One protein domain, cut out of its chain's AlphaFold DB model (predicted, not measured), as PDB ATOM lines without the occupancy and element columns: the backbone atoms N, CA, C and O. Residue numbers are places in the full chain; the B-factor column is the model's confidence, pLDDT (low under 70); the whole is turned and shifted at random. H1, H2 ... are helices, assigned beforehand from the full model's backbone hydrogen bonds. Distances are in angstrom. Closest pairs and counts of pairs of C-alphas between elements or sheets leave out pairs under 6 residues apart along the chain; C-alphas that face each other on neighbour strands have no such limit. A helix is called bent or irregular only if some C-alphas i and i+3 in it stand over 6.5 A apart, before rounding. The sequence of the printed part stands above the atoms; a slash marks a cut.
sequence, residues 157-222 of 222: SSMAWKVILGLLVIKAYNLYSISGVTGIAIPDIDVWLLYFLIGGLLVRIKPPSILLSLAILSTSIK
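What this domain is: This is residues 157 to 222 of the 222 residues of the protein "Acyltransferase family protein" of Allochromatium palmeri (UniProt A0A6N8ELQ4). A long helix, H1, and a shorter one, H2, lie side by side as a helical hairpin, with a wide loop, residues 176 to 190, at one end; at the other end the chain's last stretch sticks out as an arm holding H3. The printed part has 66 residues with three named helices, H1, H2, H3 in chain order, and no named strand: all helix. It is extended, a rod spanning 57 by 22 by 21 A, with a radius of gyration of the C-alphas of 16.7 A.

How they stand to each other: H1, residues 157 to 175, touches H2, residues 191 to 202; the closest C-alphas, of Ala 160 and Leu 201, are 5.7 A apart. This hairpin runs opposite ways at a shallow tilt of 14 degrees. H3, residues 209 to 219, is apart from both. Every O i to N i+4 pair is within hydrogen-bond range in H2 and H3, and 13 of 15 in H1.

Where its parts are: H1 measures 27.6 A from C-alpha 157 at (127.038, 146.175, 206.118) to C-alpha 175; it is only just irregular, C-alphas 158 and 161 being 6.9 A apart. H2 measures 16.3 A. H3 measures 15.5 A and ends with C-alpha 219 at (102.273, 149.507, 210.272).

The domain as a whole: Residues 208 to 222 stand free. The C-alphas farthest apart, of Gly 183 and Lys 222, are 58.4 A apart. The printed part has no cut. The link H1 to H2 is long. Confidence is low, under 70, at residues 177 to 182 and 206 to 222.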
ATOM      1  N   SER A 157     128.380 146.709 206.381       85.88
ATOM      2  CA  SER A 157     127.038 146.175 206.118       85.88
ATOM      3  C   SER A 157     126.978 145.174 204.960       85.88
ATOM      4  O   SER A 157     126.114 144.301 204.947       85.88
ATOM      5  N   SER A 158     127.868 145.308 203.974       85.69
ATOM      6  CA  SER A 158     127.910 144.441 202.792       85.69
ATOM      7  C   SER A 158     128.558 143.085 203.090       85.69
ATOM      8  O   SER A 158     128.216 142.083 202.459       85.69
ATOM      9  N   MET A 159     129.463 143.048 204.072       90.06
ATOM     10  CA  MET A 159     130.139 141.838 204.537       90.06
ATOM     11  C   MET A 159     129.403 141.140 205.680       90.06
ATOM     12  O   MET A 159     129.520 139.922 205.799       90.06
ATOM     13  N   ALA A 160     128.625 141.860 206.493       92.06
ATOM     14  CA  ALA A 160     127.977 141.306 207.686       92.06
ATOM     15  C   ALA A 160     127.183 140.014 207.411       92.06
ATOM     16  O   ALA A 160     127.368 139.019 208.109       92.06
ATOM     17  N   TRP A 161     126.359 139.988 206.357       90.31
ATOM     18  CA  TRP A 161     125.576 138.796 206.006       90.31
ATOM     19  C   TRP A 161     126.454 137.633 205.514       90.31
ATOM     20  O   TRP A 161     126.161 136.481 205.826       90.31
ATOM     21  N   LYS A 162     127.554 137.920 204.799       92.38
ATOM     22  CA  LYS A 162     128.514 136.903 204.332       92.38
ATOM     23  C   LYS A 162     129.229 136.255 205.509       92.38
ATOM     24  O   LYS A 162     129.413 135.045 205.518       92.38
ATOM     25  N   VAL A 163     129.597 137.056 206.510       94.38
ATOM     26  CA  VAL A 163     130.220 136.566 207.744       94.38
ATOM     27  C   VAL A 163     129.241 135.688 208.516       94.38
ATOM     28  O   VAL A 163     129.608 134.579 208.885       94.38
ATOM     29  N   ILE A 164     127.986 136.119 208.696       94.31
ATOM     30  CA  ILE A 164     126.957 135.283 209.336       94.31
ATOM     31  C   ILE A 164     126.784 133.959 208.589       94.31
ATOM     32  O   ILE A 164     126.809 132.902 209.216       94.31
ATOM     33  N   LEU A 165     126.659 134.002 207.260       93.38
ATOM     34  CA  LEU A 165     126.533 132.796 206.447       93.38
ATOM     35  C   LEU A 165     127.755 131.881 206.604       93.38
ATOM     36  O   LEU A 165     127.587 130.687 206.819       93.38
ATOM     37  N   GLY A 166     128.971 132.432 206.562       93.75
ATOM     38  CA  GLY A 166     130.204 131.673 206.770       93.75
ATOM     39  C   GLY A 166     130.256 130.992 208.138       93.75
ATOM     40  O   GLY A 166     130.560 129.806 208.218       93.75
ATOM     41  N   LEU A 167     129.884 131.703 209.207       94.69
ATOM     42  CA  LEU A 167     129.813 131.146 210.560       94.69
ATOM     43  C   LEU A 167     128.770 130.015 210.667       94.69
ATOM     44  O   LEU A 167     129.041 128.984 211.281       94.69
ATOM     45  N   LEU A 168     127.601 130.178 210.036       93.19
ATOM     46  CA  LEU A 168     126.560 129.143 209.981       93.19
ATOM     47  C   LEU A 168     127.013 127.915 209.188       93.19
ATOM     48  O   LEU A 168     126.761 126.794 209.618       93.19
ATOM     49  N   VAL A 169     127.709 128.110 208.065       91.00
ATOM     50  CA  VAL A 169     128.269 127.017 207.255       91.00
ATOM     51  C   VAL A 169     129.338 126.257 208.036       91.00
ATOM     52  O   VAL A 169     129.295 125.031 208.059       91.00
ATOM     53  N   ILE A 170     130.245 126.954 208.731       90.81
ATOM     54  CA  ILE A 170     131.244 126.322 209.610       90.81
ATOM     55  C   ILE A 170     130.550 125.495 210.694       90.81
ATOM     56  O   ILE A 170     130.940 124.352 210.941       90.81
ATOM     57  N   LYS A 171     129.498 126.035 211.326       90.88
ATOM     58  CA  LYS A 171     128.772 125.297 212.363       90.88
ATOM     59  C   LYS A 171     128.029 124.090 211.803       90.88
ATOM     60  O   LYS A 171     128.078 123.024 212.404       90.88
ATOM     61  N   ALA A 172     127.370 124.238 210.655       88.62
ATOM     62  CA  ALA A 172     126.670 123.148 209.987       88.62
ATOM     63  C   ALA A 172     127.640 122.039 209.553       88.62
ATOM     64  O   ALA A 172     127.345 120.865 209.756       88.62
ATOM     65  N   TYR A 173     128.812 122.403 209.023       85.56
ATOM     66  CA  TYR A 173     129.863 121.452 208.664       85.56
ATOM     67  C   TYR A 173     130.299 120.609 209.868       85.56
ATOM     68  O   TYR A 173     130.315 119.383 209.772       85.56
ATOM     69  N   ASN A 174     130.587 121.258 211.001       85.94
ATOM     70  CA  ASN A 174     131.004 120.581 212.231       85.94
ATOM     71  C   ASN A 174     129.872 119.766 212.879       85.94
ATOM     72  O   ASN A 174     130.124 118.687 213.402       85.94
ATOM     73  N   LEU A 175     128.627 120.253 212.845       85.38
ATOM     74  CA  LEU A 175     127.485 119.583 213.476       85.38
ATOM     75  C   LEU A 175     127.046 118.331 212.716       85.38
ATOM     76  O   LEU A 175     126.784 117.296 213.323       85.38
ATOM     77  N   TYR A 176     126.929 118.432 211.394       83.19
ATOM     78  CA  TYR A 176     126.469 117.322 210.560       83.19
ATOM     79  C   TYR A 176     127.611 116.425 210.102       83.19
ATOM     80  O   TYR A 176     127.355 115.476 209.363       83.19
ATOM     81  N   SER A 177     128.845 116.728 210.531       67.69
ATOM     82  CA  SER A 177     130.065 116.044 210.120       67.69
ATOM     83  C   SER A 177     130.009 115.740 208.631       67.69
ATOM     84  O   SER A 177     130.086 114.567 208.277       67.69
ATOM     85  N   ILE A 178     129.748 116.758 207.786       62.66
ATOM     86  CA  ILE A 178     129.530 116.557 206.343       62.66
ATOM     87  C   ILE A 178     130.764 115.829 205.815       62.66
ATOM     88  O   ILE A 178     131.830 116.403 205.602       62.66
ATOM     89  N   SER A 179     130.610 114.520 205.674       52.47
ATOM     90  CA  SER A 179     131.658 113.510 205.813       52.47
ATOM     91  C   SER A 179     132.498 113.356 204.549       52.47
ATOM     92  O   SER A 179     133.193 112.364 204.362       52.47
ATOM     93  N   GLY A 180     132.447 114.360 203.672       56.50
ATOM     94  CA  GLY A 180     133.138 114.358 202.390       56.50
ATOM     95  C   GLY A 180     134.613 114.739 202.479       56.50
ATOM     96  O   GLY A 180     135.363 114.408 201.567       56.50
ATOM     97  N   VAL A 181     135.053 115.418 203.547       62.97
ATOM     98  CA  VAL A 181     136.432 115.928 203.655       62.97
ATOM     99  C   VAL A 181     137.035 115.593 205.020       62.97
ATOM    100  O   VAL A 181     137.263 116.446 205.871       62.97
ATOM    101  N   THR A 182     137.328 114.313 205.228       65.81
ATOM    102  CA  THR A 182     137.858 113.752 206.486       65.81
ATOM    103  C   THR A 182     139.283 114.203 206.850       65.81
ATOM    104  O   THR A 182     139.786 113.827 207.903       65.81
ATOM    105  N   GLY A 183     139.938 115.015 206.009       70.50
ATOM    106  CA  GLY A 183     141.309 115.499 206.218       70.50
ATOM    107  C   GLY A 183     141.443 116.959 206.665       70.50
ATOM    108  O   GLY A 183     142.550 117.377 206.994       70.50
ATOM    109  N   ILE A 184     140.363 117.751 206.674       73.94
ATOM    110  CA  ILE A 184     140.421 119.171 207.060       73.94
ATOM    111  C   ILE A 184     139.810 119.353 208.448       73.94
ATOM    112  O   ILE A 184     138.596 119.246 208.630       73.94
ATOM    113  N   ALA A 185     140.660 119.686 209.421       79.12
ATOM    114  CA  ALA A 185     140.240 120.070 210.763       79.12
ATOM    115  C   ALA A 185     139.771 121.533 210.766       79.12
ATOM    116  O   ALA A 185     140.572 122.458 210.899       79.12
ATOM    117  N   ILE A 186     138.466 121.744 210.591       83.56
ATOM    118  CA  ILE A 186     137.852 123.067 210.738       83.56
ATOM    119  C   ILE A 186     137.576 123.302 212.231       83.56
ATOM    120  O   ILE A 186     136.870 122.493 212.829       83.56
ATOM    121  N   PRO A 187     138.086 124.384 212.849       88.38
ATOM    122  CA  PRO A 187     137.762 124.699 214.237       88.38
ATOM    123  C   PRO A 187     136.253 124.894 214.433       88.38
ATOM    124  O   PRO A 187     135.617 125.622 213.665       88.38
ATOM    125  N   ASP A 188     135.686 124.267 215.465       89.00
ATOM    126  CA  ASP A 188     134.286 124.489 215.832       89.00
ATOM    127  C   ASP A 188     134.107 125.849 216.518       89.00
ATOM    128  O   ASP A 188     135.013 126.399 217.150       89.00
ATOM    129  N   ILE A 189     132.897 126.381 216.397       91.12
ATOM    130  CA  ILE A 189     132.466 127.601 217.064       91.12
ATOM    131  C   ILE A 189     131.377 127.206 218.052       91.12
ATOM    132  O   ILE A 189     130.373 126.595 217.671       91.12
ATOM    133  N   ASP A 190     131.557 127.566 219.322       94.12
ATOM    134  CA  ASP A 190     130.525 127.352 220.335       94.12
ATOM    135  C   ASP A 190     129.188 127.958 219.875       94.12
ATOM    136  O   ASP A 190     129.131 129.053 219.310       94.12
ATOM    137  N   VAL A 191     128.095 127.227 220.091       94.50
ATOM    138  CA  VAL A 191     126.784 127.607 219.552       94.50
ATOM    139  C   VAL A 191     126.269 128.912 220.173       94.50
ATOM    140  O   VAL A 191     125.628 129.718 219.499       94.50
ATOM    141  N   TRP A 192     126.593 129.174 221.440       95.94
ATOM    142  CA  TRP A 192     126.175 130.387 222.135       95.94
ATOM    143  C   TRP A 192     127.015 131.584 221.709       95.94
ATOM    144  O   TRP A 192     126.471 132.672 221.501       95.94
ATOM    145  N   LEU A 193     128.316 131.371 221.482       96.56
ATOM    146  CA  LEU A 193     129.174 132.347 220.813       96.56
ATOM    147  C   LEU A 193     128.649 132.685 219.417       96.56
ATOM    148  O   LEU A 193     128.567 133.861 219.072       96.56
ATOM    149  N   LEU A 194     128.238 131.690 218.631       96.88
ATOM    150  CA  LEU A 194     127.665 131.906 217.306       96.88
ATOM    151  C   LEU A 194     126.429 132.815 217.363       96.88
ATOM    152  O   LEU A 194     126.390 133.826 216.662       96.88
ATOM    153  N   TYR A 195     125.450 132.516 218.223       97.31
ATOM    154  CA  TYR A 195     124.270 133.376 218.388       97.31
ATOM    155  C   TYR A 195     124.646 134.785 218.862       97.31
ATOM    156  O   TYR A 195     124.143 135.776 218.336       97.31
ATOM    157  N   PHE A 196     125.579 134.901 219.803       97.56
ATOM    158  CA  PHE A 196     126.081 136.190 220.268       97.56
ATOM    159  C   PHE A 196     126.717 137.014 219.130       97.56
ATOM    160  O   PHE A 196     126.408 138.197 218.967       97.56
ATOM    161  N   LEU A 197     127.541 136.391 218.283       96.94
ATOM    162  CA  LEU A 197     128.150 137.029 217.110       96.94
ATOM    163  C   LEU A 197     127.106 137.452 216.072       96.94
ATOM    164  O   LEU A 197     127.159 138.583 215.587       96.94
ATOM    165  N   ILE A 198     126.143 136.576 215.767       96.06
ATOM    166  CA  ILE A 198     125.026 136.875 214.860       96.06
ATOM    167  C   ILE A 198     124.297 138.126 215.343       96.06
ATOM    168  O   ILE A 198     124.129 139.068 214.574       96.06
ATOM    169  N   GLY A 199     123.950 138.196 216.628       94.50
ATOM    170  CA  GLY A 199     123.312 139.369 217.217       94.50
ATOM    171  C   GLY A 199     124.105 140.667 217.045       94.50
ATOM    172  O   GLY A 199     123.540 141.701 216.689       94.50
ATOM    173  N   GLY A 200     125.426 140.615 217.244       94.31
ATOM    174  CA  GLY A 200     126.314 141.761 217.018       94.31
ATOM    175  C   GLY A 200     126.364 142.221 215.557       94.31
ATOM    176  O   GLY A 200     126.410 143.425 215.295       94.31
ATOM    177  N   LEU A 201     126.328 141.275 214.616       94.69
ATOM    178  CA  LEU A 201     126.404 141.519 213.174       94.69
ATOM    179  C   LEU A 201     125.064 141.940 212.556       94.69
ATOM    180  O   LEU A 201     125.064 142.739 211.619       94.69
ATOM    181  N   LEU A 202     123.933 141.455 213.083       90.75
ATOM    182  CA  LEU A 202     122.588 141.735 212.563       90.75
ATOM    183  C   LEU A 202     122.294 143.238 212.476       90.75
ATOM    184  O   LEU A 202     121.717 143.684 211.491       90.75
ATOM    185  N   VAL A 203     122.768 144.034 213.441       87.38
ATOM    186  CA  VAL A 203     122.595 145.504 213.461       87.38
ATOM    187  C   VAL A 203     123.199 146.186 212.233       87.38
ATOM    188  O   VAL A 203     122.802 147.286 211.857       87.38
ATOM    189  N   ARG A 204     124.198 145.556 211.616       86.94
ATOM    190  CA  ARG A 204     124.925 146.120 210.478       86.94
ATOM    191  C   ARG A 204     124.295 145.745 209.156       86.94
ATOM    192  O   ARG A 204     124.612 146.371 208.149       86.94
ATOM    193  N   ILE A 205     123.416 144.748 209.140       84.38
ATOM    194  CA  ILE A 205     122.681 144.394 207.937       84.38
ATOM    195  C   ILE A 205     121.678 145.509 207.677       84.38
ATOM    196  O   ILE A 205     120.756 145.738 208.456       84.38
ATOM    197  N   LYS A 206     121.846 146.201 206.549       67.31
ATOM    198  CA  LYS A 206     120.767 147.024 206.012       67.31
ATOM    199  C   LYS A 206     119.694 146.056 205.514       67.31
ATOM    200  O   LYS A 206     120.013 145.258 204.629       67.31
ATOM    201  N   PRO A 207     118.470 146.064 206.069       59.50
ATOM    202  CA  PRO A 207     117.429 145.195 205.553       59.50
ATOM    203  C   PRO A 207     117.225 145.505 204.062       59.50
ATOM    204  O   PRO A 207     117.239 146.683 203.685       59.50
ATOM    205  N   PRO A 208     117.076 144.489 203.194       55.06
ATOM    206  CA  PRO A 208     116.717 144.724 201.802       55.06
ATOM    207  C   PRO A 208     115.438 145.568 201.745       55.06
ATOM    208  O   PRO A 208     114.527 145.381 202.554       55.06
ATOM    209  N   SER A 209     115.368 146.500 200.791       54.97
ATOM    210  CA  SER A 209     114.293 147.499 200.660       54.97
ATOM    211  C   SER A 209     112.878 146.899 200.670       54.97
ATOM    212  O   SER A 209     111.941 147.556 201.119       54.97
ATOM    213  N   ILE A 210     112.736 145.637 200.257       51.72
ATOM    214  CA  ILE A 210     111.500 144.837 200.276       51.72
ATOM    215  C   ILE A 210     110.989 144.552 201.702       51.72
ATOM    216  O   ILE A 210     109.793 144.653 201.959       51.72
ATOM    217  N   LEU A 211     111.869 144.245 202.661       50.28
ATOM    218  CA  LEU A 211     111.463 143.992 204.054       50.28
ATOM    219  C   LEU A 211     111.062 145.287 204.772       50.28
ATOM    220  O   LEU A 211     110.143 145.283 205.585       50.28
ATOM    221  N   LEU A 212     111.707 146.403 204.421       52.41
ATOM    222  CA  LEU A 212     111.316 147.741 204.872       52.41
ATOM    223  C   LEU A 212     109.930 148.125 204.347       52.41
ATOM    224  O   LEU A 212     109.109 148.622 205.108       52.41
ATOM    225  N   SER A 213     109.639 147.848 203.074       45.12
ATOM    226  CA  SER A 213     108.325 148.145 202.490       45.12
ATOM    227  C   SER A 213     107.216 147.252 203.057       45.12
ATOM    228  O   SER A 213     106.128 147.753 203.328       45.12
ATOM    229  N   LEU A 214     107.492 145.980 203.356       43.50
ATOM    230  CA  LEU A 214     106.544 145.099 204.053       43.50
ATOM    231  C   LEU A 214     106.287 145.523 205.513       43.50
ATOM    232  O   LEU A 214     105.148 145.460 205.969       43.50
ATOM    233  N   ALA A 215     107.303 146.007 206.234       51.03
ATOM    234  CA  ALA A 215     107.145 146.544 207.592       51.03
ATOM    235  C   ALA A 215     106.382 147.885 207.626       51.03
ATOM    236  O   ALA A 215     105.639 148.170 208.566       51.03
ATOM    237  N   ILE A 216     106.531 148.712 206.588       54.88
ATOM    238  CA  ILE A 216     105.743 149.941 206.416       54.88
ATOM    239  C   ILE A 216     104.280 149.600 206.082       54.88
ATOM    240  O   ILE A 216     103.363 150.241 206.592       54.88
ATOM    241  N   LEU A 217     104.040 148.548 205.290       46.06
ATOM    242  CA  LEU A 217     102.688 148.066 204.989       46.06
ATOM    243  C   LEU A 217     101.997 147.481 206.228       46.06
ATOM    244  O   LEU A 217     100.826 147.768 206.447       46.06
ATOM    245  N   SER A 218     102.708 146.733 207.080       43.50
ATOM    246  CA  SER A 218     102.123 146.179 208.312       43.50
ATOM    247  C   SER A 218     101.836 147.228 209.391       43.50
ATOM    248  O   SER A 218     100.962 147.018 210.227       43.50
ATOM    249  N   THR A 219     102.523 148.374 209.362       46.81
ATOM    250  CA  THR A 219     102.273 149.507 210.272       46.81
ATOM    251  C   THR A 219     101.245 150.508 209.735       46.81
ATOM    252  O   THR A 219     100.739 151.320 210.510       46.81
ATOM    253  N   SER A 220     100.894 150.424 208.445       40.81
ATOM    254  CA  SER A 220      99.880 151.269 207.790       40.81
ATOM    255  C   SER A 220      98.468 150.673 207.810       40.81
ATOM    256  O   SER A 220      97.533 151.315 207.341       40.81
ATOM    257  N   ILE A 221      98.290 149.470 208.365       42.94
ATOM    258  CA  ILE A 221      96.967 148.909 208.659       42.94
ATOM    259  C   ILE A 221      96.584 149.372 210.070       42.94
ATOM    260  O   ILE A 221      96.821 148.683 211.064       42.94
ATOM    261  N   LYS A 222      96.050 150.587 210.151       37.88
ATOM    262  CA  LYS A 222      95.223 151.068 211.259       37.88
ATOM    263  C   LYS A 222      93.887 151.513 210.698       37.88
ATOM    264  O   LYS A 222      93.904 152.120 209.604       37.88
TER     265      LYS A 222